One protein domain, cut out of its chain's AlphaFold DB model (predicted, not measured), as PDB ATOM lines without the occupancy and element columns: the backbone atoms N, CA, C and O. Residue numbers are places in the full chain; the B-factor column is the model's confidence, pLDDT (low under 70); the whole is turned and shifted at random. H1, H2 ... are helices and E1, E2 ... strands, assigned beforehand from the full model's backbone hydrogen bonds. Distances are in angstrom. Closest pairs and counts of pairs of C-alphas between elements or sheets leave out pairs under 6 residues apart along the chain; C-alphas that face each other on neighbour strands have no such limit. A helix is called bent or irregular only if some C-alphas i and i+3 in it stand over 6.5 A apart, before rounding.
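AT A GLANCE: This is residues 3 to 99 of the 107 residues of an uncharacterized protein of Chitinophagaceae bacterium (UniProt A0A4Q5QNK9). Picture one strongly twisted, curled sheet of five strands, with a single helix, H2, packed over one face at E3 and E4. A much smaller helix, H1, only grazes the sheet, and the link after it passes beside the edge strand E1, at residues 72 to 73, before it reaches E5 at the opposite edge. The printed part has 97 residues, with named elements in the order E1 E2 E3 E4 H1 E5 H2; the sheet runs E1 E2 E3 E4 E5 and is mixed, and the class is mixed, helices and strands. The whole is compact, with a radius of gyration of the C-alphas of 13.4 A, and rounded, with spans of 40 by 28 by 25 A.

HOW THE PARTS SIT: Start at the inner strands E2, residues 19 to 24, E3, residues 35 to 41, and E4, residues 47 to 57, which form a meander, each strand the antiparallel neighbour of the one before. E2 and E3 are a hairpin, with N 21 and O 39 at 2.8 A; E3 and E4 are another, with N 36 and O 53 at 2.9 A. Look at residue 51, where E4 bends by 64 degrees. On one edge E1, residues 3 to 6, is parallel to E2, with N 6 and O 22 at 2.8 A. On the other, E5, residues 80 to 84, is antiparallel to E4, with N 54 and O 83 at 2.8 A. H2, residues 87 to 98, is on the sheet at a height over the sheet of 8.4 A, over E3 and E4. It runs only just slantwise to the strands, at 33 degrees to E3 on the local plane; its closest C-alphas to E4 are those of Leu 50 and Tyr 89, 5.2 A apart. H1, residues 66 to 69, only grazes the sheet with residues 66 to 67, and is apart from H2. Every O i to N i+4 pair of H2 is within hydrogen-bond range; H1 is too short for such a pair.

IN THESE COORDINATES: Find C-alpha 3 at (149.355, 110.066, 116.540), where E1 begins. E2 covers 16.6 A, E3 19.8 A and E5 13.9 A. E4, the longest strand, runs 27.6 A from C-alpha 47 at (150.665, 118.060, 104.983). H1 is only just irregular, its C-alphas 66 and 69 being 6.6 A apart. H2 covers 15.6 A and ends at C-alpha 98, (137.061, 117.793, 111.499).

THE WHOLE: The C-alphas farthest apart are those of Asn 44 and Lys 61, at 40.0 A. The printed part has no cut, and its long link is E1 to E2, residues 7 to 18. Expect pLDDT under 70 at residues 8 to 10, 25 to 33, 66 to 70 and 99.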
ATOM      1  N   PHE A   3     148.430 109.018 116.120       85.19
ATOM      2  CA  PHE A   3     149.355 110.066 116.540       85.19
ATOM      3  C   PHE A   3     150.773 109.516 116.619       85.19
ATOM      4  O   PHE A   3     150.997 108.387 117.069       85.19
ATOM      5  N   LYS A   4     151.732 110.319 116.160       87.94
ATOM      6  CA  LYS A   4     153.151 109.975 116.171       87.94
ATOM      7  C   LYS A   4     153.989 111.145 116.651       87.94
ATOM      8  O   LYS A   4     153.839 112.250 116.140       87.94
ATOM      9  N   ILE A   5     154.900 110.893 117.581       85.38
ATOM     10  CA  ILE A   5     155.906 111.874 117.993       85.38
ATOM     11  C   ILE A   5     157.162 111.660 117.150       85.38
ATOM     12  O   ILE A   5     157.695 110.552 117.090       85.38
ATOM     13  N   LEU A   6     157.628 112.727 116.506       84.31
ATOM     14  CA  LEU A   6     158.860 112.770 115.728       84.31
ATOM     15  C   LEU A   6     159.955 113.499 116.505       84.31
ATOM     16  O   LEU A   6     159.704 114.500 117.179       84.31
ATOM     17  N   ASN A   7     161.194 113.039 116.330       71.31
ATOM     18  CA  ASN A   7     162.376 113.697 116.891       71.31
ATOM     19  C   ASN A   7     162.747 114.997 116.153       71.31
ATOM     20  O   ASN A   7     163.554 115.774 116.655       71.31
ATOM     21  N   GLY A   8     162.170 115.241 114.973       67.94
ATOM     22  CA  GLY A   8     162.376 116.449 114.182       67.94
ATOM     23  C   GLY A   8     161.345 116.589 113.062       67.94
ATOM     24  O   GLY A   8     160.644 115.639 112.709       67.94
ATOM     25  N   TRP A   9     161.240 117.794 112.503       66.69
ATOM     26  CA  TRP A   9     160.342 118.080 111.386       66.69
ATOM     27  C   TRP A   9     160.727 117.273 110.138       66.69
ATOM     28  O   TRP A   9     161.867 117.334 109.684       66.69
ATOM     29  N   GLY A  10     159.759 116.564 109.547       66.81
ATOM     30  CA  GLY A  10     159.926 115.888 108.253       66.81
ATOM     31  C   GLY A  10     160.365 114.422 108.303       66.81
ATOM     32  O   GLY A  10     160.480 113.809 107.248       66.81
ATOM     33  N   ASP A  11     160.555 113.838 109.489       74.69
ATOM     34  CA  ASP A  11     160.913 112.419 109.639       74.69
ATOM     35  C   ASP A  11     159.675 111.504 109.601       74.69
ATOM     36  O   ASP A  11     159.302 110.870 110.587       74.69
ATOM     37  N   TYR A  12     158.960 111.486 108.472       82.62
ATOM     38  CA  TYR A  12     157.822 110.587 108.273       82.62
ATOM     39  C   TYR A  12     157.772 110.007 106.850       82.62
ATOM     40  O   TYR A  12     158.183 110.674 105.900       82.62
ATOM     41  N   PRO A  13     157.260 108.769 106.671       84.38
ATOM     42  CA  PRO A  13     157.142 108.155 105.349       84.38
ATOM     43  C   PRO A  13     156.286 108.995 104.396       84.38
ATOM     44  O   PRO A  13     155.208 109.460 104.778       84.38
ATOM     45  N   SER A  14     156.732 109.161 103.149       83.44
ATOM     46  CA  SER A  14     156.041 109.975 102.136       83.44
ATOM     47  C   SER A  14     154.673 109.420 101.725       83.44
ATOM     48  O   SER A  14     153.826 110.167 101.249       83.44
ATOM     49  N   ASP A  15     154.437 108.128 101.947       86.81
ATOM     50  CA  ASP A  15     153.170 107.435 101.725       86.81
ATOM     51  C   ASP A  15     152.232 107.486 102.942       86.81
ATOM     52  O   ASP A  15     151.176 106.846 102.943       86.81
ATOM     53  N   THR A  16     152.583 108.256 103.979       86.94
ATOM     54  CA  THR A  16     151.723 108.421 105.151       86.94
ATOM     55  C   THR A  16     150.388 109.042 104.756       86.94
ATOM     56  O   THR A  16     150.321 109.974 103.953       86.94
ATOM     57  N   LYS A  17     149.316 108.525 105.362       88.62
ATOM     58  CA  LYS A  17     147.945 109.004 105.200       88.62
ATOM     59  C   LYS A  17     147.213 108.978 106.531       88.62
ATOM     60  O   LYS A  17     147.402 108.046 107.315       88.62
ATOM     61  N   ASN A  18     146.333 109.954 106.740       88.19
ATOM     62  CA  ASN A  18     145.431 110.048 107.892       88.19
ATOM     63  C   ASN A  18     146.156 109.916 109.247       88.19
ATOM     64  O   ASN A  18     145.733 109.157 110.131       88.19
ATOM     65  N   ALA A  19     147.271 110.630 109.393       88.69
ATOM     66  CA  ALA A  19     148.108 110.594 110.587       88.69
ATOM     67  C   ALA A  19     148.379 112.005 111.106       88.69
ATOM     68  O   ALA A  19     148.569 112.937 110.327       88.69
ATOM     69  N   VAL A  20     148.414 112.137 112.428       89.44
ATOM     70  CA  VAL A  20     148.807 113.366 113.113       89.44
ATOM     71  C   VAL A  20     150.216 113.185 113.645       89.44
ATOM     72  O   VAL A  20     150.545 112.159 114.244       89.44
ATOM     73  N   PHE A  21     151.043 114.193 113.434       89.69
ATOM     74  CA  PHE A  21     152.419 114.209 113.876       89.69
ATOM     75  C   PHE A  21     152.644 115.338 114.859       89.69
ATOM     76  O   PHE A  21     152.167 116.456 114.667       89.69
ATOM     77  N   LEU A  22     153.401 115.019 115.896       88.00
ATOM     78  CA  LEU A  22     153.868 115.941 116.908       88.00
ATOM     79  C   LEU A  22     155.382 116.035 116.777       88.00
ATOM     80  O   LEU A  22     156.063 115.013 116.753       88.00
ATOM     81  N   THR A  23     155.920 117.239 116.688       85.56
ATOM     82  CA  THR A  23     157.361 117.470 116.599       85.56
ATOM     83  C   THR A  23     157.828 118.222 117.820       85.56
ATOM     84  O   THR A  23     157.187 119.174 118.265       85.56
ATOM     85  N   TRP A  24     158.984 117.830 118.329       74.06
ATOM     86  CA  TRP A  24     159.635 118.580 119.384       74.06
ATOM     87  C   TRP A  24     160.343 119.814 118.838       74.06
ATOM     88  O   TRP A  24     161.037 119.728 117.828       74.06
ATOM     89  N   ASP A  25     160.215 120.931 119.549       66.69
ATOM     90  CA  ASP A  25     161.001 122.138 119.270       66.69
ATOM     91  C   ASP A  25     162.183 122.312 120.246       66.69
ATOM     92  O   ASP A  25     162.942 123.269 120.165       66.69
ATOM     93  N   ASN A  26     162.367 121.390 121.208       63.88
ATOM     94  CA  ASN A  26     163.357 121.498 122.303       63.88
ATOM     95  C   ASN A  26     163.284 122.814 123.098       63.88
ATOM     96  O   ASN A  26     164.185 123.119 123.881       63.88
ATOM     97  N   TRP A  27     162.191 123.561 122.942       60.75
ATOM     98  CA  TRP A  27     161.958 124.811 123.632       60.75
ATOM     99  C   TRP A  27     161.669 124.533 125.106       60.75
ATOM    100  O   TRP A  27     160.720 123.829 125.451       60.75
ATOM    101  N   ASN A  28     162.526 125.056 125.978       54.53
ATOM    102  CA  ASN A  28     162.382 124.942 127.422       54.53
ATOM    103  C   ASN A  28     161.544 126.123 127.926       54.53
ATOM    104  O   ASN A  28     162.076 127.218 128.111       54.53
ATOM    105  N   ASP A  29     160.242 125.906 128.114       55.59
ATOM    106  CA  ASP A  29     159.356 126.909 128.700       55.59
ATOM    107  C   ASP A  29     159.334 126.737 130.225       55.59
ATOM    108  O   ASP A  29     158.684 125.837 130.755       55.59
ATOM    109  N   TYR A  30     160.116 127.553 130.941       59.66
ATOM    110  CA  TYR A  30     160.194 127.548 132.413       59.66
ATOM    111  C   TYR A  30     160.368 126.149 133.050       59.66
ATOM    112  O   TYR A  30     159.696 125.816 134.021       59.66
ATOM    113  N   SER A  31     161.284 125.328 132.525       62.47
ATOM    114  CA  SER A  31     161.570 123.948 132.969       62.47
ATOM    115  C   SER A  31     160.493 122.903 132.642       62.47
ATOM    116  O   SER A  31     160.665 121.733 132.998       62.47
ATOM    117  N   PHE A  32     159.428 123.270 131.925       62.88
ATOM    118  CA  PHE A  32     158.396 122.349 131.456       62.88
ATOM    119  C   PHE A  32     158.478 122.154 129.947       62.88
ATOM    120  O   PHE A  32     158.503 123.086 129.145       62.88
ATOM    121  N   PHE A  33     158.500 120.889 129.552       69.50
ATOM    122  CA  PHE A  33     158.615 120.491 128.161       69.50
ATOM    123  C   PHE A  33     157.260 120.056 127.610       69.50
ATOM    124  O   PHE A  33     157.028 118.878 127.325       69.50
ATOM    125  N   THR A  34     156.347 121.018 127.521       79.25
ATOM    126  CA  THR A  34     154.964 120.772 127.095       79.25
ATOM    127  C   THR A  34     154.709 121.151 125.647       79.25
ATOM    128  O   THR A  34     153.710 120.714 125.095       79.25
ATOM    129  N   LEU A  35     155.573 121.953 125.019       85.19
ATOM    130  CA  LEU A  35     155.319 122.500 123.689       85.19
ATOM    131  C   LEU A  35     155.661 121.507 122.572       85.19
ATOM    132  O   LEU A  35     156.800 121.058 122.439       85.19
ATOM    133  N   PHE A  36     154.676 121.236 121.718       85.56
ATOM    134  CA  PHE A  36     154.815 120.439 120.506       85.56
ATOM    135  C   PHE A  36     154.379 121.248 119.288       85.56
ATOM    136  O   PHE A  36     153.332 121.896 119.297       85.56
ATOM    137  N   GLY A  37     155.145 121.160 118.205       88.06
ATOM    138  CA  GLY A  37     154.633 121.467 116.874       88.06
ATOM    139  C   GLY A  37     153.673 120.363 116.437       88.06
ATOM    140  O   GLY A  37     153.883 119.198 116.774       88.06
ATOM    141  N   ILE A  38     152.620 120.709 115.704       88.94
ATOM    142  CA  ILE A  38     151.637 119.739 115.219       88.94
ATOM    143  C   ILE A  38     151.307 119.952 113.745       88.94
ATOM    144  O   ILE A  38     151.063 121.066 113.275       88.94
ATOM    145  N   PHE A  39     151.236 118.845 113.018       90.31
ATOM    146  CA  PHE A  39     150.716 118.821 111.661       90.31
ATOM    147  C   PHE A  39     149.944 117.533 111.384       90.31
ATOM    148  O   PHE A  39     150.140 116.498 112.023       90.31
ATOM    149  N   TYR A  40     149.052 117.603 110.405       90.31
ATOM    150  CA  TYR A  40     148.230 116.493 109.949       90.31
ATOM    151  C   TYR A  40     148.578 116.139 108.506       90.31
ATOM    152  O   TYR A  40     148.772 117.023 107.677       90.31
ATOM    153  N   VAL A  41     148.655 114.848 108.195       89.94
ATOM    154  CA  VAL A  41     148.802 114.352 106.824       89.94
ATOM    155  C   VAL A  41     147.488 113.718 106.392       89.94
ATOM    156  O   VAL A  41     147.040 112.741 106.999       89.94
ATOM    157  N   ASP A  42     146.879 114.273 105.345       88.69
ATOM    158  CA  ASP A  42     145.574 113.838 104.851       88.69
ATOM    159  C   ASP A  42     145.638 112.541 104.023       88.69
ATOM    160  O   ASP A  42     146.682 111.901 103.867       88.69
ATOM    161  N   TYR A  43     144.492 112.117 103.493       87.56
ATOM    162  CA  TYR A  43     144.388 110.917 102.660       87.56
ATOM    163  C   TYR A  43     145.169 111.006 101.333       87.56
ATOM    164  O   TYR A  43     145.570 109.981 100.772       87.56
ATOM    165  N   ASN A  44     145.397 112.221 100.835       88.00
ATOM    166  CA  ASN A  44     146.169 112.491  99.625       88.00
ATOM    167  C   ASN A  44     147.667 112.664  99.921       88.00
ATOM    168  O   ASN A  44     148.422 113.019  99.020       88.00
ATOM    169  N   SER A  45     148.098 112.397 101.159       88.75
ATOM    170  CA  SER A  45     149.467 112.614 101.632       88.75
ATOM    171  C   SER A  45     149.892 114.089 101.595       88.75
ATOM    172  O   SER A  45     151.084 114.393 101.550       88.75
ATOM    173  N   HIS A  46     148.936 115.023 101.658       88.69
ATOM    174  CA  HIS A  46     149.241 116.439 101.838       88.69
ATOM    175  C   HIS A  46     149.364 116.781 103.319       88.69
ATOM    176  O   HIS A  46     148.542 116.377 104.144       88.69
ATOM    177  N   ARG A  47     150.406 117.548 103.641       88.88
ATOM    178  CA  ARG A  47     150.665 118.060 104.983       88.88
ATOM    179  C   ARG A  47     149.886 119.353 105.214       88.88
ATOM    180  O   ARG A  47     149.970 120.281 104.415       88.88
ATOM    181  N   HIS A  48     149.203 119.408 106.348       89.69
ATOM    182  CA  HIS A  48     148.480 120.558 106.871       89.69
ATOM    183  C   HIS A  48     149.091 120.933 108.215       89.69
ATOM    184  O   HIS A  48     148.978 120.181 109.185       89.69
ATOM    185  N   ASP A  49     149.774 122.071 108.265       89.25
ATOM    186  CA  ASP A  49     150.351 122.577 109.506       89.25
ATOM    187  C   ASP A  49     149.256 123.172 110.389       89.25
ATOM    188  O   ASP A  49     148.486 124.029 109.956       89.25
ATOM    189  N   LEU A  50     149.193 122.713 111.637       88.00
ATOM    190  CA  LEU A  50     148.205 123.169 112.616       88.00
ATOM    191  C   LEU A  50     148.813 124.168 113.610       88.00
ATOM    192  O   LEU A  50     148.101 124.737 114.431       88.00
ATOM    193  N   GLY A  51     150.127 124.400 113.532       88.06
ATOM    194  CA  GLY A  51     150.870 125.281 114.425       88.06
ATOM    195  C   GLY A  51     151.459 124.510 115.598       88.06
ATOM    196  O   GLY A  51     152.183 123.534 115.393       88.06
ATOM    197  N   SER A  52     151.145 124.950 116.815       87.25
ATOM    198  CA  SER A  52     151.697 124.373 118.038       87.25
ATOM    199  C   SER A  52     150.615 124.118 119.077       87.25
ATOM    200  O   SER A  52     149.566 124.769 119.107       87.25
ATOM    201  N   LEU A  53     150.878 123.146 119.941       87.75
ATOM    202  CA  LEU A  53     150.007 122.794 121.045       87.75
ATOM    203  C   LEU A  53     150.836 122.361 122.253       87.75
ATOM    204  O   LEU A  53     151.900 121.760 122.118       87.75
ATOM    205  N   ASN A  54     150.335 122.673 123.439       87.12
ATOM    206  CA  ASN A  54     150.920 122.246 124.697       87.12
ATOM    207  C   ASN A  54     150.259 120.950 125.162       87.12
ATOM    208  O   ASN A  54     149.037 120.909 125.289       87.12
ATOM    209  N   ILE A  55     151.054 119.917 125.435       87.06
ATOM    210  CA  ILE A  55     150.620 118.660 126.053       87.06
ATOM    211  C   ILE A  55     151.286 118.557 127.418       87.06
ATOM    212  O   ILE A  55     152.501 118.712 127.521       87.06
ATOM    213  N   GLY A  56     150.502 118.283 128.454       86.19
ATOM    214  CA  GLY A  56     150.986 118.054 129.814       86.19
ATOM    215  C   GLY A  56     150.223 116.919 130.486       86.19
ATOM    216  O   GLY A  56     149.256 116.403 129.923       86.19
ATOM    217  N   PHE A  57     150.654 116.531 131.686       86.75
ATOM    218  CA  PHE A  57     149.975 115.517 132.496       86.75
ATOM    219  C   PHE A  57     149.929 115.887 133.976       86.75
ATOM    220  O   PHE A  57     150.729 116.689 134.468       86.75
ATOM    221  N   TYR A  58     148.974 115.315 134.708       84.19
ATOM    222  CA  TYR A  58     148.843 115.573 136.140       84.19
ATOM    223  C   TYR A  58     150.054 115.054 136.921       84.19
ATOM    224  O   TYR A  58     150.441 113.895 136.808       84.19
ATOM    225  N   GLY A  59     150.623 115.912 137.770       84.31
ATOM    226  CA  GLY A  59     151.786 115.566 138.591       84.31
ATOM    227  C   GLY A  59     153.137 115.690 137.881       84.31
ATOM    228  O   GLY A  59     154.140 115.299 138.475       84.31
ATOM    229  N   GLN A  60     153.173 116.250 136.664       82.38
ATOM    230  CA  GLN A  60     154.407 116.568 135.942       82.38
ATOM    231  C   GLN A  60     155.326 117.462 136.788       82.38
ATOM    232  O   GLN A  60     154.900 118.500 137.302       82.38
ATOM    233  N   LYS A  61     156.591 117.062 136.933       81.44
ATOM    234  CA  LYS A  61     157.630 117.850 137.606       81.44
ATOM    235  C   LYS A  61     158.491 118.584 136.583       81.44
ATOM    236  O   LYS A  61     158.491 118.271 135.395       81.44
ATOM    237  N   GLU A  62     159.246 119.568 137.060       75.62
ATOM    238  CA  GLU A  62     160.251 120.240 136.238       75.62
ATOM    239  C   GLU A  62     161.241 119.221 135.654       75.62
ATOM    240  O   GLU A  62     161.798 118.392 136.375       75.62
ATOM    241  N   GLY A  63     161.459 119.289 134.340       70.62
ATOM    242  CA  GLY A  63     162.315 118.363 133.597       70.62
ATOM    243  C   GLY A  63     161.615 117.112 133.057       70.62
ATOM    244  O   GLY A  63     162.157 116.491 132.137       70.62
ATOM    245  N   ASP A  64     160.415 116.776 133.540       72.94
ATOM    246  CA  ASP A  64     159.659 115.622 133.047       72.94
ATOM    247  C   ASP A  64     159.142 115.882 131.625       72.94
ATOM    248  O   ASP A  64     158.597 116.948 131.305       72.94
ATOM    249  N   ARG A  65     159.283 114.875 130.757       70.00
ATOM    250  CA  ARG A  65     158.825 114.920 129.365       70.00
ATOM    251  C   ARG A  65     157.617 114.013 129.183       70.00
ATOM    252  O   ARG A  65     157.627 112.869 129.613       70.00
ATOM    253  N   VAL A  66     156.645 114.477 128.401       68.25
ATOM    254  CA  VAL A  66     155.456 113.694 127.998       68.25
ATOM    255  C   VAL A  66     155.820 112.402 127.234       68.25
ATOM    256  O   VAL A  66     155.022 111.477 127.155       68.25
ATOM    257  N   MET A  67     157.039 112.296 126.688       62.84
ATOM    258  CA  MET A  67     157.490 111.151 125.881       62.84
ATOM    259  C   MET A  67     157.562 109.803 126.616       62.84
ATOM    260  O   MET A  67     157.724 108.786 125.941       62.84
ATOM    261  N   GLU A  68     157.453 109.747 127.947       61.69
ATOM    262  CA  GLU A  68     157.467 108.461 128.666       61.69
ATOM    263  C   GLU A  68     156.319 107.522 128.235       61.69
ATOM    264  O   GLU A  68     156.448 106.305 128.348       61.69
ATOM    265  N   VAL A  69     155.251 108.062 127.634       60.97
ATOM    266  CA  VAL A  69     154.111 107.300 127.078       60.97
ATOM    267  C   VAL A  69     154.455 106.555 125.778       60.97
ATOM    268  O   VAL A  69     153.742 105.638 125.372       60.97
ATOM    269  N   GLY A  70     155.562 106.909 125.118       69.94
ATOM    270  CA  GLY A  70     155.991 106.339 123.839       69.94
ATOM    271  C   GLY A  70     155.696 107.226 122.624       69.94
ATOM    272  O   GLY A  70     155.141 108.317 122.720       69.94
ATOM    273  N   THR A  71     156.120 106.766 121.441       74.94
ATOM    274  CA  THR A  71     156.154 107.581 120.209       74.94
ATOM    275  C   THR A  71     154.989 107.346 119.250       74.94
ATOM    276  O   THR A  71     154.861 108.076 118.270       74.94
ATOM    277  N   ASN A  72     154.147 106.341 119.495       82.00
ATOM    278  CA  ASN A  72     152.969 106.041 118.682       82.00
ATOM    279  C   ASN A  72     151.799 105.709 119.600       82.00
ATOM    280  O   ASN A  72     151.914 104.808 120.429       82.00
ATOM    281  N   PHE A  73     150.674 106.388 119.418       82.88
ATOM    282  CA  PHE A  73     149.490 106.174 120.239       82.88
ATOM    283  C   PHE A  73     148.221 106.583 119.495       82.88
ATOM    284  O   PHE A  73     148.228 107.471 118.642       82.88
ATOM    285  N   ASP A  74     147.118 105.923 119.831       81.25
ATOM    286  CA  ASP A  74     145.770 106.377 119.472       81.25
ATOM    287  C   ASP A  74     145.119 107.139 120.642       81.25
ATOM    288  O   ASP A  74     144.197 107.926 120.441       81.25
ATOM    289  N   TYR A  75     145.627 106.917 121.859       81.00
ATOM    290  CA  TYR A  75     145.177 107.510 123.110       81.00
ATOM    291  C   TYR A  75     146.352 107.571 124.093       81.00
ATOM    292  O   TYR A  75     147.083 106.588 124.212       81.00
ATOM    293  N   ILE A  76     146.543 108.711 124.762       80.31
ATOM    294  CA  ILE A  76     147.670 108.931 125.689       80.31
ATOM    295  C   ILE A  76     147.320 108.715 127.161       80.31
ATOM    296  O   ILE A  76     148.239 108.574 127.952       80.31
ATOM    297  N   GLY A  77     146.037 108.628 127.518       82.25
ATOM    298  CA  GLY A  77     145.581 108.492 128.906       82.25
ATOM    299  C   GLY A  77     144.725 109.677 129.361       82.25
ATOM    300  O   GLY A  77     144.814 110.766 128.792       82.25
ATOM    301  N   ASP A  78     143.895 109.453 130.380       84.88
ATOM    302  CA  ASP A  78     143.013 110.473 130.976       84.88
ATOM    303  C   ASP A  78     143.798 111.475 131.833       84.88
ATOM    304  O   ASP A  78     143.317 112.554 132.175       84.88
ATOM    305  N   GLU A  79     145.021 111.107 132.204       86.06
ATOM    306  CA  GLU A  79     145.924 111.921 132.995       86.06
ATOM    307  C   GLU A  79     146.623 113.020 132.181       86.06
ATOM    308  O   GLU A  79     147.277 113.887 132.768       86.06
ATOM    309  N   TYR A  80     146.476 112.993 130.854       87.12
ATOM    310  CA  TYR A  80     147.045 113.969 129.933       87.12
ATOM    311  C   TYR A  80     146.005 114.994 129.492       87.12
ATOM    312  O   TYR A  80     144.824 114.700 129.320       87.12
ATOM    313  N   PHE A  81     146.471 116.207 129.224       87.19
ATOM    314  CA  PHE A  81     145.666 117.266 128.635       87.19
ATOM    315  C   PHE A  81     146.431 117.956 127.511       87.19
ATOM    316  O   PHE A  81     147.663 117.958 127.473       87.19
ATOM    317  N   SER A  82     145.683 118.567 126.596       87.88
ATOM    318  CA  SER A  82     146.231 119.296 125.456       87.88
ATOM    319  C   SER A  82     145.562 120.658 125.301       87.88
ATOM    320  O   SER A  82     144.336 120.740 125.392       87.88
ATOM    321  N   VAL A  83     146.329 121.702 124.997       87.94
ATOM    322  CA  VAL A  83     145.801 123.040 124.705       87.94
ATOM    323  C   VAL A  83     146.519 123.658 123.508       87.94
ATOM    324  O   VAL A  83     147.747 123.692 123.455       87.94
ATOM    325  N   GLY A  84     145.759 124.136 122.522       87.25
ATOM    326  CA  GLY A  84     146.319 124.869 121.384       87.25
ATOM    327  C   GLY A  84     146.931 126.195 121.829       87.25
ATOM    328  O   GLY A  84     146.383 126.860 122.708       87.25
ATOM    329  N   THR A  85     148.047 126.599 121.220       84.88
ATOM    330  CA  THR A  85     148.733 127.848 121.600       84.88
ATOM    331  C   THR A  85     148.169 129.091 120.912       84.88
ATOM    332  O   THR A  85     148.586 130.202 121.230       84.88
ATOM    333  N   SER A  86     147.247 128.937 119.955       86.75
ATOM    334  CA  SER A  86     146.684 130.054 119.192       86.75
ATOM    335  C   SER A  86     145.265 129.783 118.687       86.75
ATOM    336  O   SER A  86     144.812 128.641 118.615       86.75
ATOM    337  N   GLU A  87     144.552 130.837 118.292       86.81
ATOM    338  CA  GLU A  87     143.244 130.714 117.629       86.81
ATOM    339  C   GLU A  87     143.361 130.017 116.266       86.81
ATOM    340  O   GLU A  87     142.497 129.225 115.887       86.81
ATOM    341  N   GLN A  88     144.466 130.260 115.550       84.75
ATOM    342  CA  GLN A  88     144.738 129.652 114.247       84.75
ATOM    343  C   GLN A  88     144.827 128.128 114.345       84.75
ATOM    344  O   GLN A  88     144.377 127.447 113.428       84.75
ATOM    345  N   TYR A  89     145.333 127.594 115.463       86.75
ATOM    346  CA  TYR A  89     145.330 126.155 115.719       86.75
ATOM    347  C   TYR A  89     143.910 125.582 115.679       86.75
ATOM    348  O   TYR A  89     143.662 124.599 114.984       86.75
ATOM    349  N   TYR A  90     142.951 126.209 116.367       86.25
ATOM    350  CA  TYR A  90     141.572 125.716 116.395       86.25
ATOM    351  C   TYR A  90     140.879 125.870 115.039       86.25
ATOM    352  O   TYR A  90     140.169 124.961 114.611       86.25
ATOM    353  N   ALA A  91     141.132 126.973 114.329       85.50
ATOM    354  CA  ALA A  91     140.627 127.165 112.972       85.50
ATOM    355  C   ALA A  91     141.153 126.083 112.010       85.50
ATOM    356  O   ALA A  91     140.377 125.476 111.268       85.50
ATOM    357  N   ALA A  92     142.457 125.795 112.059       85.44
ATOM    358  CA  ALA A  92     143.086 124.760 111.246       85.44
ATOM    359  C   ALA A  92     142.607 123.354 111.636       85.44
ATOM    360  O   ALA A  92     142.325 122.537 110.765       85.44
ATOM    361  N   LEU A  93     142.441 123.073 112.930       85.81
ATOM    362  CA  LEU A  93     141.926 121.794 113.419       85.81
ATOM    363  C   LEU A  93     140.506 121.524 112.907       85.81
ATOM    364  O   LEU A  93     140.218 120.426 112.428       85.81
ATOM    365  N   ILE A  94     139.633 122.533 112.949       85.06
ATOM    366  CA  ILE A  94     138.276 122.422 112.406       85.06
ATOM    367  C   ILE A  94     138.331 122.178 110.894       85.06
ATOM    368  O   ILE A  94     137.736 121.215 110.419       85.06
ATOM    369  N   CYS A  95     139.087 122.999 110.161       80.06
ATOM    370  CA  CYS A  95     139.146 122.966 108.699       80.06
ATOM    371  C   CYS A  95     139.785 121.682 108.138       80.06
ATOM    372  O   CYS A  95     139.256 121.055 107.218       80.06
ATOM    373  N   CYS A  96     140.926 121.271 108.693       75.94
ATOM    374  CA  CYS A  96     141.763 120.218 108.118       75.94
ATOM    375  C   CYS A  96     141.438 118.820 108.655       75.94
ATOM    376  O   CYS A  96     141.601 117.843 107.925       75.94
ATOM    377  N   ILE A  97     141.002 118.704 109.916       73.62
ATOM    378  CA  ILE A  97     140.767 117.402 110.562       73.62
ATOM    379  C   ILE A  97     139.273 117.101 110.688       73.62
ATOM    380  O   ILE A  97     138.847 115.993 110.360       73.62
ATOM    381  N   LEU A  98     138.470 118.052 111.176       70.62
ATOM    382  CA  LEU A  98     137.061 117.793 111.499       70.62
ATOM    383  C   LEU A  98     136.115 117.930 110.299       70.62
ATOM    384  O   LEU A  98     134.998 117.419 110.353       70.62
ATOM    385  N   THR A  99     136.560 118.542 109.200       59.03
ATOM    386  CA  THR A  99     135.772 118.656 107.966       59.03
ATOM    387  C   THR A  99     136.384 117.942 106.759       59.03
ATOM    388  O   THR A  99     136.714 118.591 105.765       59.03
TER     389      THR A  99